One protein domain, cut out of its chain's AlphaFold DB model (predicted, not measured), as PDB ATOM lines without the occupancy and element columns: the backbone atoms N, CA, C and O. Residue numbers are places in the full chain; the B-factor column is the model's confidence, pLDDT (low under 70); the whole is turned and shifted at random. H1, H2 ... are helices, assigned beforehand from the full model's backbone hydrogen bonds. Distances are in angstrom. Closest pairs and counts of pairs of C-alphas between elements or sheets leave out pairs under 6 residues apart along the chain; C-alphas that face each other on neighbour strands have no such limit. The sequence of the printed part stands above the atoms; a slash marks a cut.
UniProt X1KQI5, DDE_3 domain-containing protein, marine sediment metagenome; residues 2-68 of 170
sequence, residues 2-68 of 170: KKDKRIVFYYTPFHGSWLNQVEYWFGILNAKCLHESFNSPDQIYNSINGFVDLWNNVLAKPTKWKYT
ATOM      1  N   LYS A   2      11.928  21.003  11.724       56.94
ATOM      2  CA  LYS A   2      10.645  20.341  11.422       56.94
ATOM      3  C   LYS A   2      10.866  19.384  10.246       56.94
ATOM      4  O   LYS A   2      11.464  19.802   9.260       56.94
ATOM      5  N   LYS A   3      10.417  18.133  10.378       68.62
ATOM      6  CA  LYS A   3      10.610  17.072   9.373       68.62
ATOM      7  C   LYS A   3       9.840  17.316   8.065       68.62
ATOM      8  O   LYS A   3      10.167  16.692   7.070       68.62
ATOM      9  N   ASP A   4       8.882  18.242   8.060       83.81
ATOM     10  CA  ASP A   4       7.932  18.440   6.961       83.81
ATOM     11  C   ASP A   4       8.105  19.806   6.270       83.81
ATOM     12  O   ASP A   4       7.258  20.697   6.347       83.81
ATOM     13  N   LYS A   5       9.283  20.046   5.681       84.88
ATOM     14  CA  LYS A   5       9.533  21.239   4.857       84.88
ATOM     15  C   LYS A   5       9.797  20.830   3.411       84.88
ATOM     16  O   LYS A   5      10.738  20.089   3.157       84.88
ATOM     17  N   ARG A   6       9.043  21.417   2.470       89.56
ATOM     18  CA  ARG A   6       9.243  21.268   1.013       89.56
ATOM     19  C   ARG A   6      10.632  21.723   0.544       89.56
ATOM     20  O   ARG A   6      11.153  21.189  -0.425       89.56
ATOM     21  N   ILE A   7      11.214  22.727   1.206       88.00
ATOM     22  CA  ILE A   7      12.542  23.272   0.897       88.00
ATOM     23  C   ILE A   7      13.339  23.383   2.198       88.00
ATOM     24  O   ILE A   7      12.870  23.969   3.180       88.00
ATOM     25  N   VAL A   8      14.554  22.836   2.192       85.19
ATOM     26  CA  VAL A   8      15.508  22.898   3.303       85.19
ATOM     27  C   VAL A   8      16.774  23.589   2.813       85.19
ATOM     28  O   VAL A   8      17.414  23.126   1.874       85.19
ATOM     29  N   PHE A   9      17.135  24.696   3.457       85.00
ATOM     30  CA  PHE A   9      18.388  25.391   3.183       85.00
ATOM     31  C   PHE A   9      19.515  24.762   3.996       85.00
ATOM     32  O   PHE A   9      19.439  24.697   5.225       85.00
ATOM     33  N   TYR A  10      20.562  24.330   3.300       81.31
ATOM     34  CA  TYR A  10      21.820  23.910   3.900       81.31
ATOM     35  C   TYR A  10      22.850  25.015   3.692       81.31
ATOM     36  O   TYR A  10      23.011  25.518   2.582       81.31
ATOM     37  N   TYR A  11      23.543  25.384   4.764       82.25
ATOM     38  CA  TYR A  11      24.606  26.382   4.723       82.25
ATOM     39  C   TYR A  11      25.953  25.690   4.902       82.25
ATOM     40  O   TYR A  11      26.097  24.813   5.758       82.25
ATOM     41  N   THR A  12      26.948  26.095   4.116       84.19
ATOM     42  CA  THR A  12      28.338  25.718   4.383       84.19
ATOM     43  C   THR A  12      28.806  26.361   5.692       84.19
ATOM     44  O   THR A  12      28.308  27.430   6.060       84.19
ATOM     45  N   PRO A  13      29.786  25.766   6.398       82.44
ATOM     46  CA  PRO A  13      30.415  26.415   7.541       82.44
ATOM     47  C   PRO A  13      30.927  27.816   7.186       82.44
ATOM     48  O   PRO A  13      31.294  28.083   6.038       82.44
ATOM     49  N   PHE A  14      31.001  28.706   8.177       80.38
ATOM     50  CA  PHE A  14      31.645  30.009   7.999       80.38
ATOM     51  C   PHE A  14      33.072  29.835   7.460       80.38
ATOM     52  O   PHE A  14      33.810  28.969   7.928       80.38
ATOM     53  N   HIS A  15      33.441  30.650   6.467       81.81
ATOM     54  CA  HIS A  15      34.706  30.546   5.719       81.81
ATOM     55  C   HIS A  15      34.911  29.209   4.973       81.81
ATOM     56  O   HIS A  15      36.012  28.900   4.525       81.81
ATOM     57  N   GLY A  16      33.850  28.417   4.809       85.25
ATOM     58  CA  GLY A  16      33.837  27.160   4.067       85.25
ATOM     59  C   GLY A  16      33.431  27.317   2.602       85.25
ATOM     60  O   GLY A  16      32.833  26.394   2.061       85.25
ATOM     61  N   SER A  17      33.710  28.459   1.959       83.94
ATOM     62  CA  SER A  17      33.347  28.690   0.548       83.94
ATOM     63  C   SER A  17      33.979  27.662  -0.394       83.94
ATOM     64  O   SER A  17      33.370  27.291  -1.387       83.94
ATOM     65  N   TRP A  18      35.136  27.105  -0.030       84.69
ATOM     66  CA  TRP A  18      35.788  26.011  -0.758       84.69
ATOM     67  C   TRP A  18      34.975  24.705  -0.789       84.69
ATOM     68  O   TRP A  18      35.240  23.841  -1.621       84.69
ATOM     69  N   LEU A  19      33.990  24.543   0.102       85.88
ATOM     70  CA  LEU A  19      33.024  23.447   0.029       85.88
ATOM     71  C   LEU A  19      31.855  23.780  -0.898       85.88
ATOM     72  O   LEU A  19      31.142  22.872  -1.284       85.88
ATOM     73  N   ASN A  20      31.608  25.039  -1.255       87.44
ATOM     74  CA  ASN A  20      30.450  25.399  -2.062       87.44
ATOM     75  C   ASN A  20      30.666  25.014  -3.539       87.44
ATOM     76  O   ASN A  20      31.585  25.494  -4.196       87.44
ATOM     77  N   GLN A  21      29.788  24.170  -4.087       85.81
ATOM     78  CA  GLN A  21      29.877  23.738  -5.489       85.81
ATOM     79  C   GLN A  21      29.701  24.887  -6.480       85.81
ATOM     80  O   GLN A  21      30.291  24.852  -7.558       85.81
ATOM     81  N   VAL A  22      28.914  25.903  -6.119       89.00
ATOM     82  CA  VAL A  22      28.711  27.084  -6.965       89.00
ATOM     83  C   VAL A  22      30.024  27.856  -7.126       89.00
ATOM     84  O   VAL A  22      30.365  28.259  -8.232       89.00
ATOM     85  N   GLU A  23      30.814  27.975  -6.057       90.25
ATOM     86  CA  GLU A  23      32.143  28.607  -6.098       90.25
ATOM     87  C   GLU A  23      33.114  27.812  -6.983       90.25
ATOM     88  O   GLU A  23      33.863  28.387  -7.770       90.25
ATOM     89  N   TYR A  24      33.066  26.476  -6.920       87.88
ATOM     90  CA  TYR A  24      33.864  25.627  -7.809       87.88
ATOM     91  C   TYR A  24      33.485  25.827  -9.284       87.88
ATOM     92  O   TYR A  24      34.366  25.947 -10.136       87.88
ATOM     93  N   TRP A  25      32.187  25.911  -9.588       91.94
ATOM     94  CA  TRP A  25      31.706  26.203 -10.938       91.94
ATOM     95  C   TRP A  25      32.181  27.575 -11.432       91.94
ATOM     96  O   TRP A  25      32.691  27.665 -12.549       91.94
ATOM     97  N   PHE A  26      32.114  28.615 -10.593       93.19
ATOM     98  CA  PHE A  26      32.663  29.933 -10.928       93.19
ATOM     99  C   PHE A  26      34.172  29.890 -11.181       93.19
ATOM    100  O   PHE A  26      34.653  30.557 -12.093       93.19
ATOM    101  N   GLY A  27      34.920  29.060 -10.450       92.50
ATOM    102  CA  GLY A  27      36.334  28.811 -10.732       92.50
ATOM    103  C   GLY A  27      36.569  28.220 -12.128       92.50
ATOM    104  O   GLY A  27      37.489  28.646 -12.826       92.50
ATOM    105  N   ILE A  28      35.719  27.286 -12.570       93.06
ATOM    106  CA  ILE A  28      35.788  26.717 -13.926       93.06
ATOM    107  C   ILE A  28      35.427  27.769 -14.974       93.06
ATOM    108  O   ILE A  28      36.157  27.897 -15.955       93.06
ATOM    109  N   LEU A  29      34.333  28.512 -14.778       95.25
ATOM    110  CA  LEU A  29      33.941  29.612 -15.663       95.25
ATOM    111  C   LEU A  29      35.098  30.604 -15.812       95.25
ATOM    112  O   LEU A  29      35.472  30.960 -16.925       95.25
ATOM    113  N   ASN A  30      35.713  30.998 -14.698       94.56
ATOM    114  CA  ASN A  30      36.838  31.917 -14.717       94.56
ATOM    115  C   ASN A  30      38.019  31.354 -15.518       94.56
ATOM    116  O   ASN A  30      38.521  32.014 -16.418       94.56
ATOM    117  N   ALA A  31      38.420  30.110 -15.240       93.69
ATOM    118  CA  ALA A  31      39.562  29.481 -15.899       93.69
ATOM    119  C   ALA A  31      39.343  29.197 -17.395       93.69
ATOM    120  O   ALA A  31      40.305  29.201 -18.154       93.69
ATOM    121  N   LYS A  32      38.106  28.902 -17.816       90.69
ATOM    122  CA  LYS A  32      37.795  28.472 -19.189       90.69
ATOM    123  C   LYS A  32      37.197  29.551 -20.083       90.69
ATOM    124  O   LYS A  32      37.225  29.381 -21.292       90.69
ATOM    125  N   CYS A  33      36.599  30.584 -19.501       92.62
ATOM    126  CA  CYS A  33      35.901  31.627 -20.243       92.62
ATOM    127  C   CYS A  33      36.469  33.010 -19.931       92.62
ATOM    128  O   CYS A  33      36.694  33.779 -20.852       92.62
ATOM    129  N   LEU A  34      36.707  33.350 -18.660       93.06
ATOM    130  CA  LEU A  34      37.028  34.736 -18.277       93.06
ATOM    131  C   LEU A  34      38.527  35.058 -18.237       93.06
ATOM    132  O   LEU A  34      38.891  36.205 -18.007       93.06
ATOM    133  N   HIS A  35      39.399  34.075 -18.468       90.62
ATOM    134  CA  HIS A  35      40.850  34.283 -18.532       90.62
ATOM    135  C   HIS A  35      41.325  34.837 -19.898       90.62
ATOM    136  O   HIS A  35      42.525  34.938 -20.155       90.62
ATOM    137  N   GLU A  36      40.395  35.188 -20.789       87.25
ATOM    138  CA  GLU A  36      40.666  35.777 -22.103       87.25
ATOM    139  C   GLU A  36      40.481  37.305 -22.096       87.25
ATOM    140  O   GLU A  36      39.915  37.885 -21.169       87.25
ATOM    141  N   SER A  37      40.990  37.980 -23.132       92.88
ATOM    142  CA  SER A  37      40.768  39.419 -23.333       92.88
ATOM    143  C   SER A  37      39.544  39.644 -24.213       92.88
ATOM    144  O   SER A  37      39.392  38.983 -25.238       92.88
ATOM    145  N   PHE A  38      38.705  40.613 -23.851       94.94
ATOM    146  CA  PHE A  38      37.479  40.938 -24.580       94.94
ATOM    147  C   PHE A  38      37.507  42.373 -25.086       94.94
ATOM    148  O   PHE A  38      37.954  43.278 -24.383       94.94
ATOM    149  N   ASN A  39      36.975  42.590 -26.288       95.69
ATOM    150  CA  ASN A  39      36.967  43.906 -26.926       95.69
ATOM    151  C   ASN A  39      35.673  44.692 -26.663       95.69
ATOM    152  O   ASN A  39      35.601  45.876 -26.982       95.69
ATOM    153  N   SER A  40      34.641  44.057 -26.093       96.81
ATOM    154  CA  SER A  40      33.400  44.725 -25.692       96.81
ATOM    155  C   SER A  40      32.654  43.966 -24.582       96.81
ATOM    156  O   SER A  40      32.837  42.753 -24.431       96.81
ATOM    157  N   PRO A  41      31.764  44.644 -23.833       96.25
ATOM    158  CA  PRO A  41      30.859  43.981 -22.895       96.25
ATOM    159  C   PRO A  41      29.977  42.907 -23.551       96.25
ATOM    160  O   PRO A  41      29.759  41.852 -22.957       96.25
ATOM    161  N   ASP A  42      29.531  43.127 -24.793       97.50
ATOM    162  CA  ASP A  42      28.707  42.159 -25.530       97.50
ATOM    163  C   ASP A  42      29.458  40.851 -25.805       97.50
ATOM    164  O   ASP A  42      28.878  39.767 -25.735       97.50
ATOM    165  N   GLN A  43      30.768  40.920 -26.071       95.88
ATOM    166  CA  GLN A  43      31.587  39.719 -26.251       95.88
ATOM    167  C   GLN A  43      31.687  38.896 -24.964       95.88
ATOM    168  O   GLN A  43      31.582  37.670 -25.022       95.88
ATOM    169  N   ILE A  44      31.828  39.548 -23.804       95.50
ATOM    170  CA  ILE A  44      31.819  38.870 -22.498       95.50
ATOM    171  C   ILE A  44      30.461  38.203 -22.273       95.50
ATOM    172  O   ILE A  44      30.402  37.020 -21.938       95.50
ATOM    173  N   TYR A  45      29.369  38.943 -22.492       96.44
ATOM    174  CA  TYR A  45      28.008  38.436 -22.328       96.44
ATOM    175  C   TYR A  45      27.761  37.183 -23.177       96.44
ATOM    176  O   TYR A  45      27.316  36.157 -22.661       96.44
ATOM    177  N   ASN A  46      28.099  37.237 -24.467       96.19
ATOM    178  CA  ASN A  46      27.919  36.108 -25.377       96.19
ATOM    179  C   ASN A  46      28.789  34.909 -24.984       96.19
ATOM    180  O   ASN A  46      28.323  33.773 -25.034       96.19
ATOM    181  N   SER A  47      30.023  35.152 -24.535       95.38
ATOM    182  CA  SER A  47      30.940  34.085 -24.116       95.38
ATOM    183  C   SER A  47      30.460  33.377 -22.849       95.38
ATOM    184  O   SER A  47      30.459  32.147 -22.796       95.38
ATOM    185  N   ILE A  48      29.974  34.129 -21.854       96.62
ATOM    186  CA  ILE A  48      29.399  33.554 -20.630       96.62
ATOM    187  C   ILE A  48      28.162  32.715 -20.965       96.62
ATOM    188  O   ILE A  48      28.072  31.579 -20.504       96.62
ATOM    189  N   ASN A  49      27.230  33.230 -21.775       97.38
ATOM    190  CA  ASN A  49      26.027  32.474 -22.144       97.38
ATOM    191  C   ASN A  49      26.366  31.218 -22.957       97.38
ATOM    192  O   ASN A  49      25.871  30.141 -22.638       97.38
ATOM    193  N   GLY A  50      27.291  31.316 -23.916       96.69
ATOM    194  CA  GLY A  50      27.773  30.152 -24.662       96.69
ATOM    195  C   GLY A  50      28.423  29.100 -23.755       96.69
ATOM    196  O   GLY A  50      28.189  27.902 -23.919       96.69
ATOM    197  N   PHE A  51      29.188  29.527 -22.745       96.00
ATOM    198  CA  PHE A  51      29.729  28.616 -21.737       96.00
ATOM    199  C   PHE A  51      28.626  27.971 -20.885       96.00
ATOM    200  O   PHE A  51      28.706  26.774 -20.608       96.00
ATOM    201  N   VAL A  52      27.603  28.726 -20.474       96.81
ATOM    202  CA  VAL A  52      26.454  28.206 -19.709       96.81
ATOM    203  C   VAL A  52      25.701  27.146 -20.515       96.81
ATOM    204  O   VAL A  52      25.420  26.070 -19.982       96.81
ATOM    205  N   ASP A  53      25.443  27.396 -21.798       97.56
ATOM    206  CA  ASP A  53      24.784  26.437 -22.688       97.56
ATOM    207  C   ASP A  53      25.620  25.169 -22.874       97.56
ATOM    208  O   ASP A  53      25.112  24.053 -22.729       97.56
ATOM    209  N   LEU A  54      26.923  25.315 -23.130       95.75
ATOM    210  CA  LEU A  54      27.844  24.181 -23.222       95.75
ATOM    211  C   LEU A  54      27.886  23.390 -21.909       95.75
ATOM    212  O   LEU A  54      27.896  22.154 -21.912       95.75
ATOM    213  N   TRP A  55      27.910  24.092 -20.775       95.00
ATOM    214  CA  TRP A  55      27.925  23.464 -19.466       95.00
ATOM    215  C   TRP A  55      26.671  22.624 -19.251       95.00
ATOM    216  O   TRP A  55      26.789  21.429 -18.992       95.00
ATOM    217  N   ASN A  56      25.490  23.219 -19.408       94.44
ATOM    218  CA  ASN A  56      24.215  22.562 -19.134       94.44
ATOM    219  C   ASN A  56      23.949  21.367 -20.054       94.44
ATOM    220  O   ASN A  56      23.418  20.359 -19.594       94.44
ATOM    221  N   ASN A  57      24.341  21.461 -21.327       96.56
ATOM    222  CA  ASN A  57      24.035  20.426 -22.312       96.56
ATOM    223  C   ASN A  57      25.085  19.307 -22.378       96.56
ATOM    224  O   ASN A  57      24.742  18.176 -22.717       96.56
ATOM    225  N   VAL A  58      26.360  19.600 -22.087       95.19
ATOM    226  CA  VAL A  58      27.470  18.670 -22.382       95.19
ATOM    227  C   VAL A  58      28.368  18.396 -21.177       95.19
ATOM    228  O   VAL A  58      28.769  17.251 -20.953       95.19
ATOM    229  N   LEU A  59      28.744  19.425 -20.411       92.31
ATOM    230  CA  LEU A  59      29.790  19.283 -19.383       92.31
ATOM    231  C   LEU A  59      29.253  18.953 -17.989       92.31
ATOM    232  O   LEU A  59      30.004  18.405 -17.177       92.31
ATOM    233  N   ALA A  60      27.995  19.291 -17.705       90.88
ATOM    234  CA  ALA A  60      27.375  19.101 -16.406       90.88
ATOM    235  C   ALA A  60      27.383  17.618 -16.026       90.88
ATOM    236  O   ALA A  60      26.849  16.753 -16.720       90.88
ATOM    237  N   LYS A  61      28.012  17.318 -14.889       86.56
ATOM    238  CA  LYS A  61      28.107  15.968 -14.331       86.56
ATOM    239  C   LYS A  61      27.777  16.016 -12.844       86.56
ATOM    240  O   LYS A  61      28.143  16.992 -12.187       86.56
ATOM    241  N   PRO A  62      27.145  14.969 -12.282       85.56
ATOM    242  CA  PRO A  62      26.934  14.886 -10.845       85.56
ATOM    243  C   PRO A  62      28.259  14.991 -10.083       85.56
ATOM    244  O   PRO A  62      29.161  14.164 -10.242       85.56
ATOM    245  N   THR A  63      28.374  16.004  -9.228       77.44
ATOM    246  CA  THR A  63      29.552  16.187  -8.380       77.44
ATOM    247  C   THR A  63      29.527  15.172  -7.244       77.44
ATOM    248  O   THR A  63      28.638  15.186  -6.392       77.44
ATOM    249  N   LYS A  64      30.536  14.298  -7.197       81.81
ATOM    250  CA  LYS A  64      30.734  13.383  -6.068       81.81
ATOM    251  C   LYS A  64      31.433  14.118  -4.929       81.81
ATOM    252  O   LYS A  64      32.618  14.436  -5.026       81.81
ATOM    253  N   TRP A  65      30.712  14.355  -3.839       81.44
ATOM    254  CA  TRP A  65      31.290  14.885  -2.607       81.44
ATOM    255  C   TRP A  65      32.281  13.891  -2.011       81.44
ATOM    256  O   TRP A  65      31.916  12.769  -1.672       81.44
ATOM    257  N   LYS A  66      33.539  14.313  -1.880       82.38
ATOM    258  CA  LYS A  66      34.591  13.506  -1.243       82.38
ATOM    259  C   LYS A  66      34.901  13.946   0.186       82.38
ATOM    260  O   LYS A  66      35.519  13.196   0.930       82.38
ATOM    261  N   TYR A  67      34.505  15.159   0.568       85.31
ATOM    262  CA  TYR A  67      34.774  15.674   1.903       85.31
ATOM    263  C   TYR A  67      33.741  15.147   2.901       85.31
ATOM    264  O   TYR A  67      32.574  15.527   2.852       85.31
ATOM    265  N   THR A  68      34.188  14.285   3.811       85.81
ATOM    266  CA  THR A  68      33.354  13.647   4.846       85.81
ATOM    267  C   THR A  68      33.529  14.276   6.230       85.81
ATOM    268  O   THR A  68      32.819  13.917   7.165       85.81
TER     269      THR A  68
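AT A GLANCE: This is residues 2 to 68 of the 170 residues of the protein "DDE_3 domain-containing protein" of marine sediment metagenome (UniProt X1KQI5). Two helices, H1 then H2, are joined by a short link and pack at a steep tilt of 55 degrees, with residues 29 to 34 of H1 on residues 44 to 51 of H2, and a tail leads away from each helix. The tail before H1, residues 2 to 20, has no named element, and its residues 2 to 10 and 13 to 18 stick out; residues 60 to 68 follow H2 as a second, shorter tail, and the C-alphas of Lys 2 and Thr 68 are 24.6 A apart. The printed part has 67 residues, under half in the two helices, no named strand, and is all helix. It is only just loose, close to extended, with a radius of gyration of the C-alphas of 16.1 A, and spans 51 by 26 by 21 A.

IN THESE COORDINATES: Lys 2 has its C-alpha at (10.645, 20.341, 11.422). H1, residues 21 to 34, begins at (29.877, 23.738, -5.489) and is 18.3 A long. H2, residues 41 to 59, is 25.0 A long and ends at (29.790, 19.283, -19.383).

HOW THE PARTS SIT: H1 touches H2 with residues 29 to 34 alone, meeting residues 44 to 51. Their closest C-alphas, Cys 33 and Ser 47, are 6.8 A apart. They run opposite ways at a steep tilt of 55 degrees. In H1 and H2 every O i to N i+4 pair is within hydrogen-bond range.

THE WHOLE: The C-alphas farthest apart, Lys 3 and Asn 39, are 52.3 A apart. The H1 to H2 link is short, and the printed part has no cut. Residues 2 to 3 have pLDDT under 70.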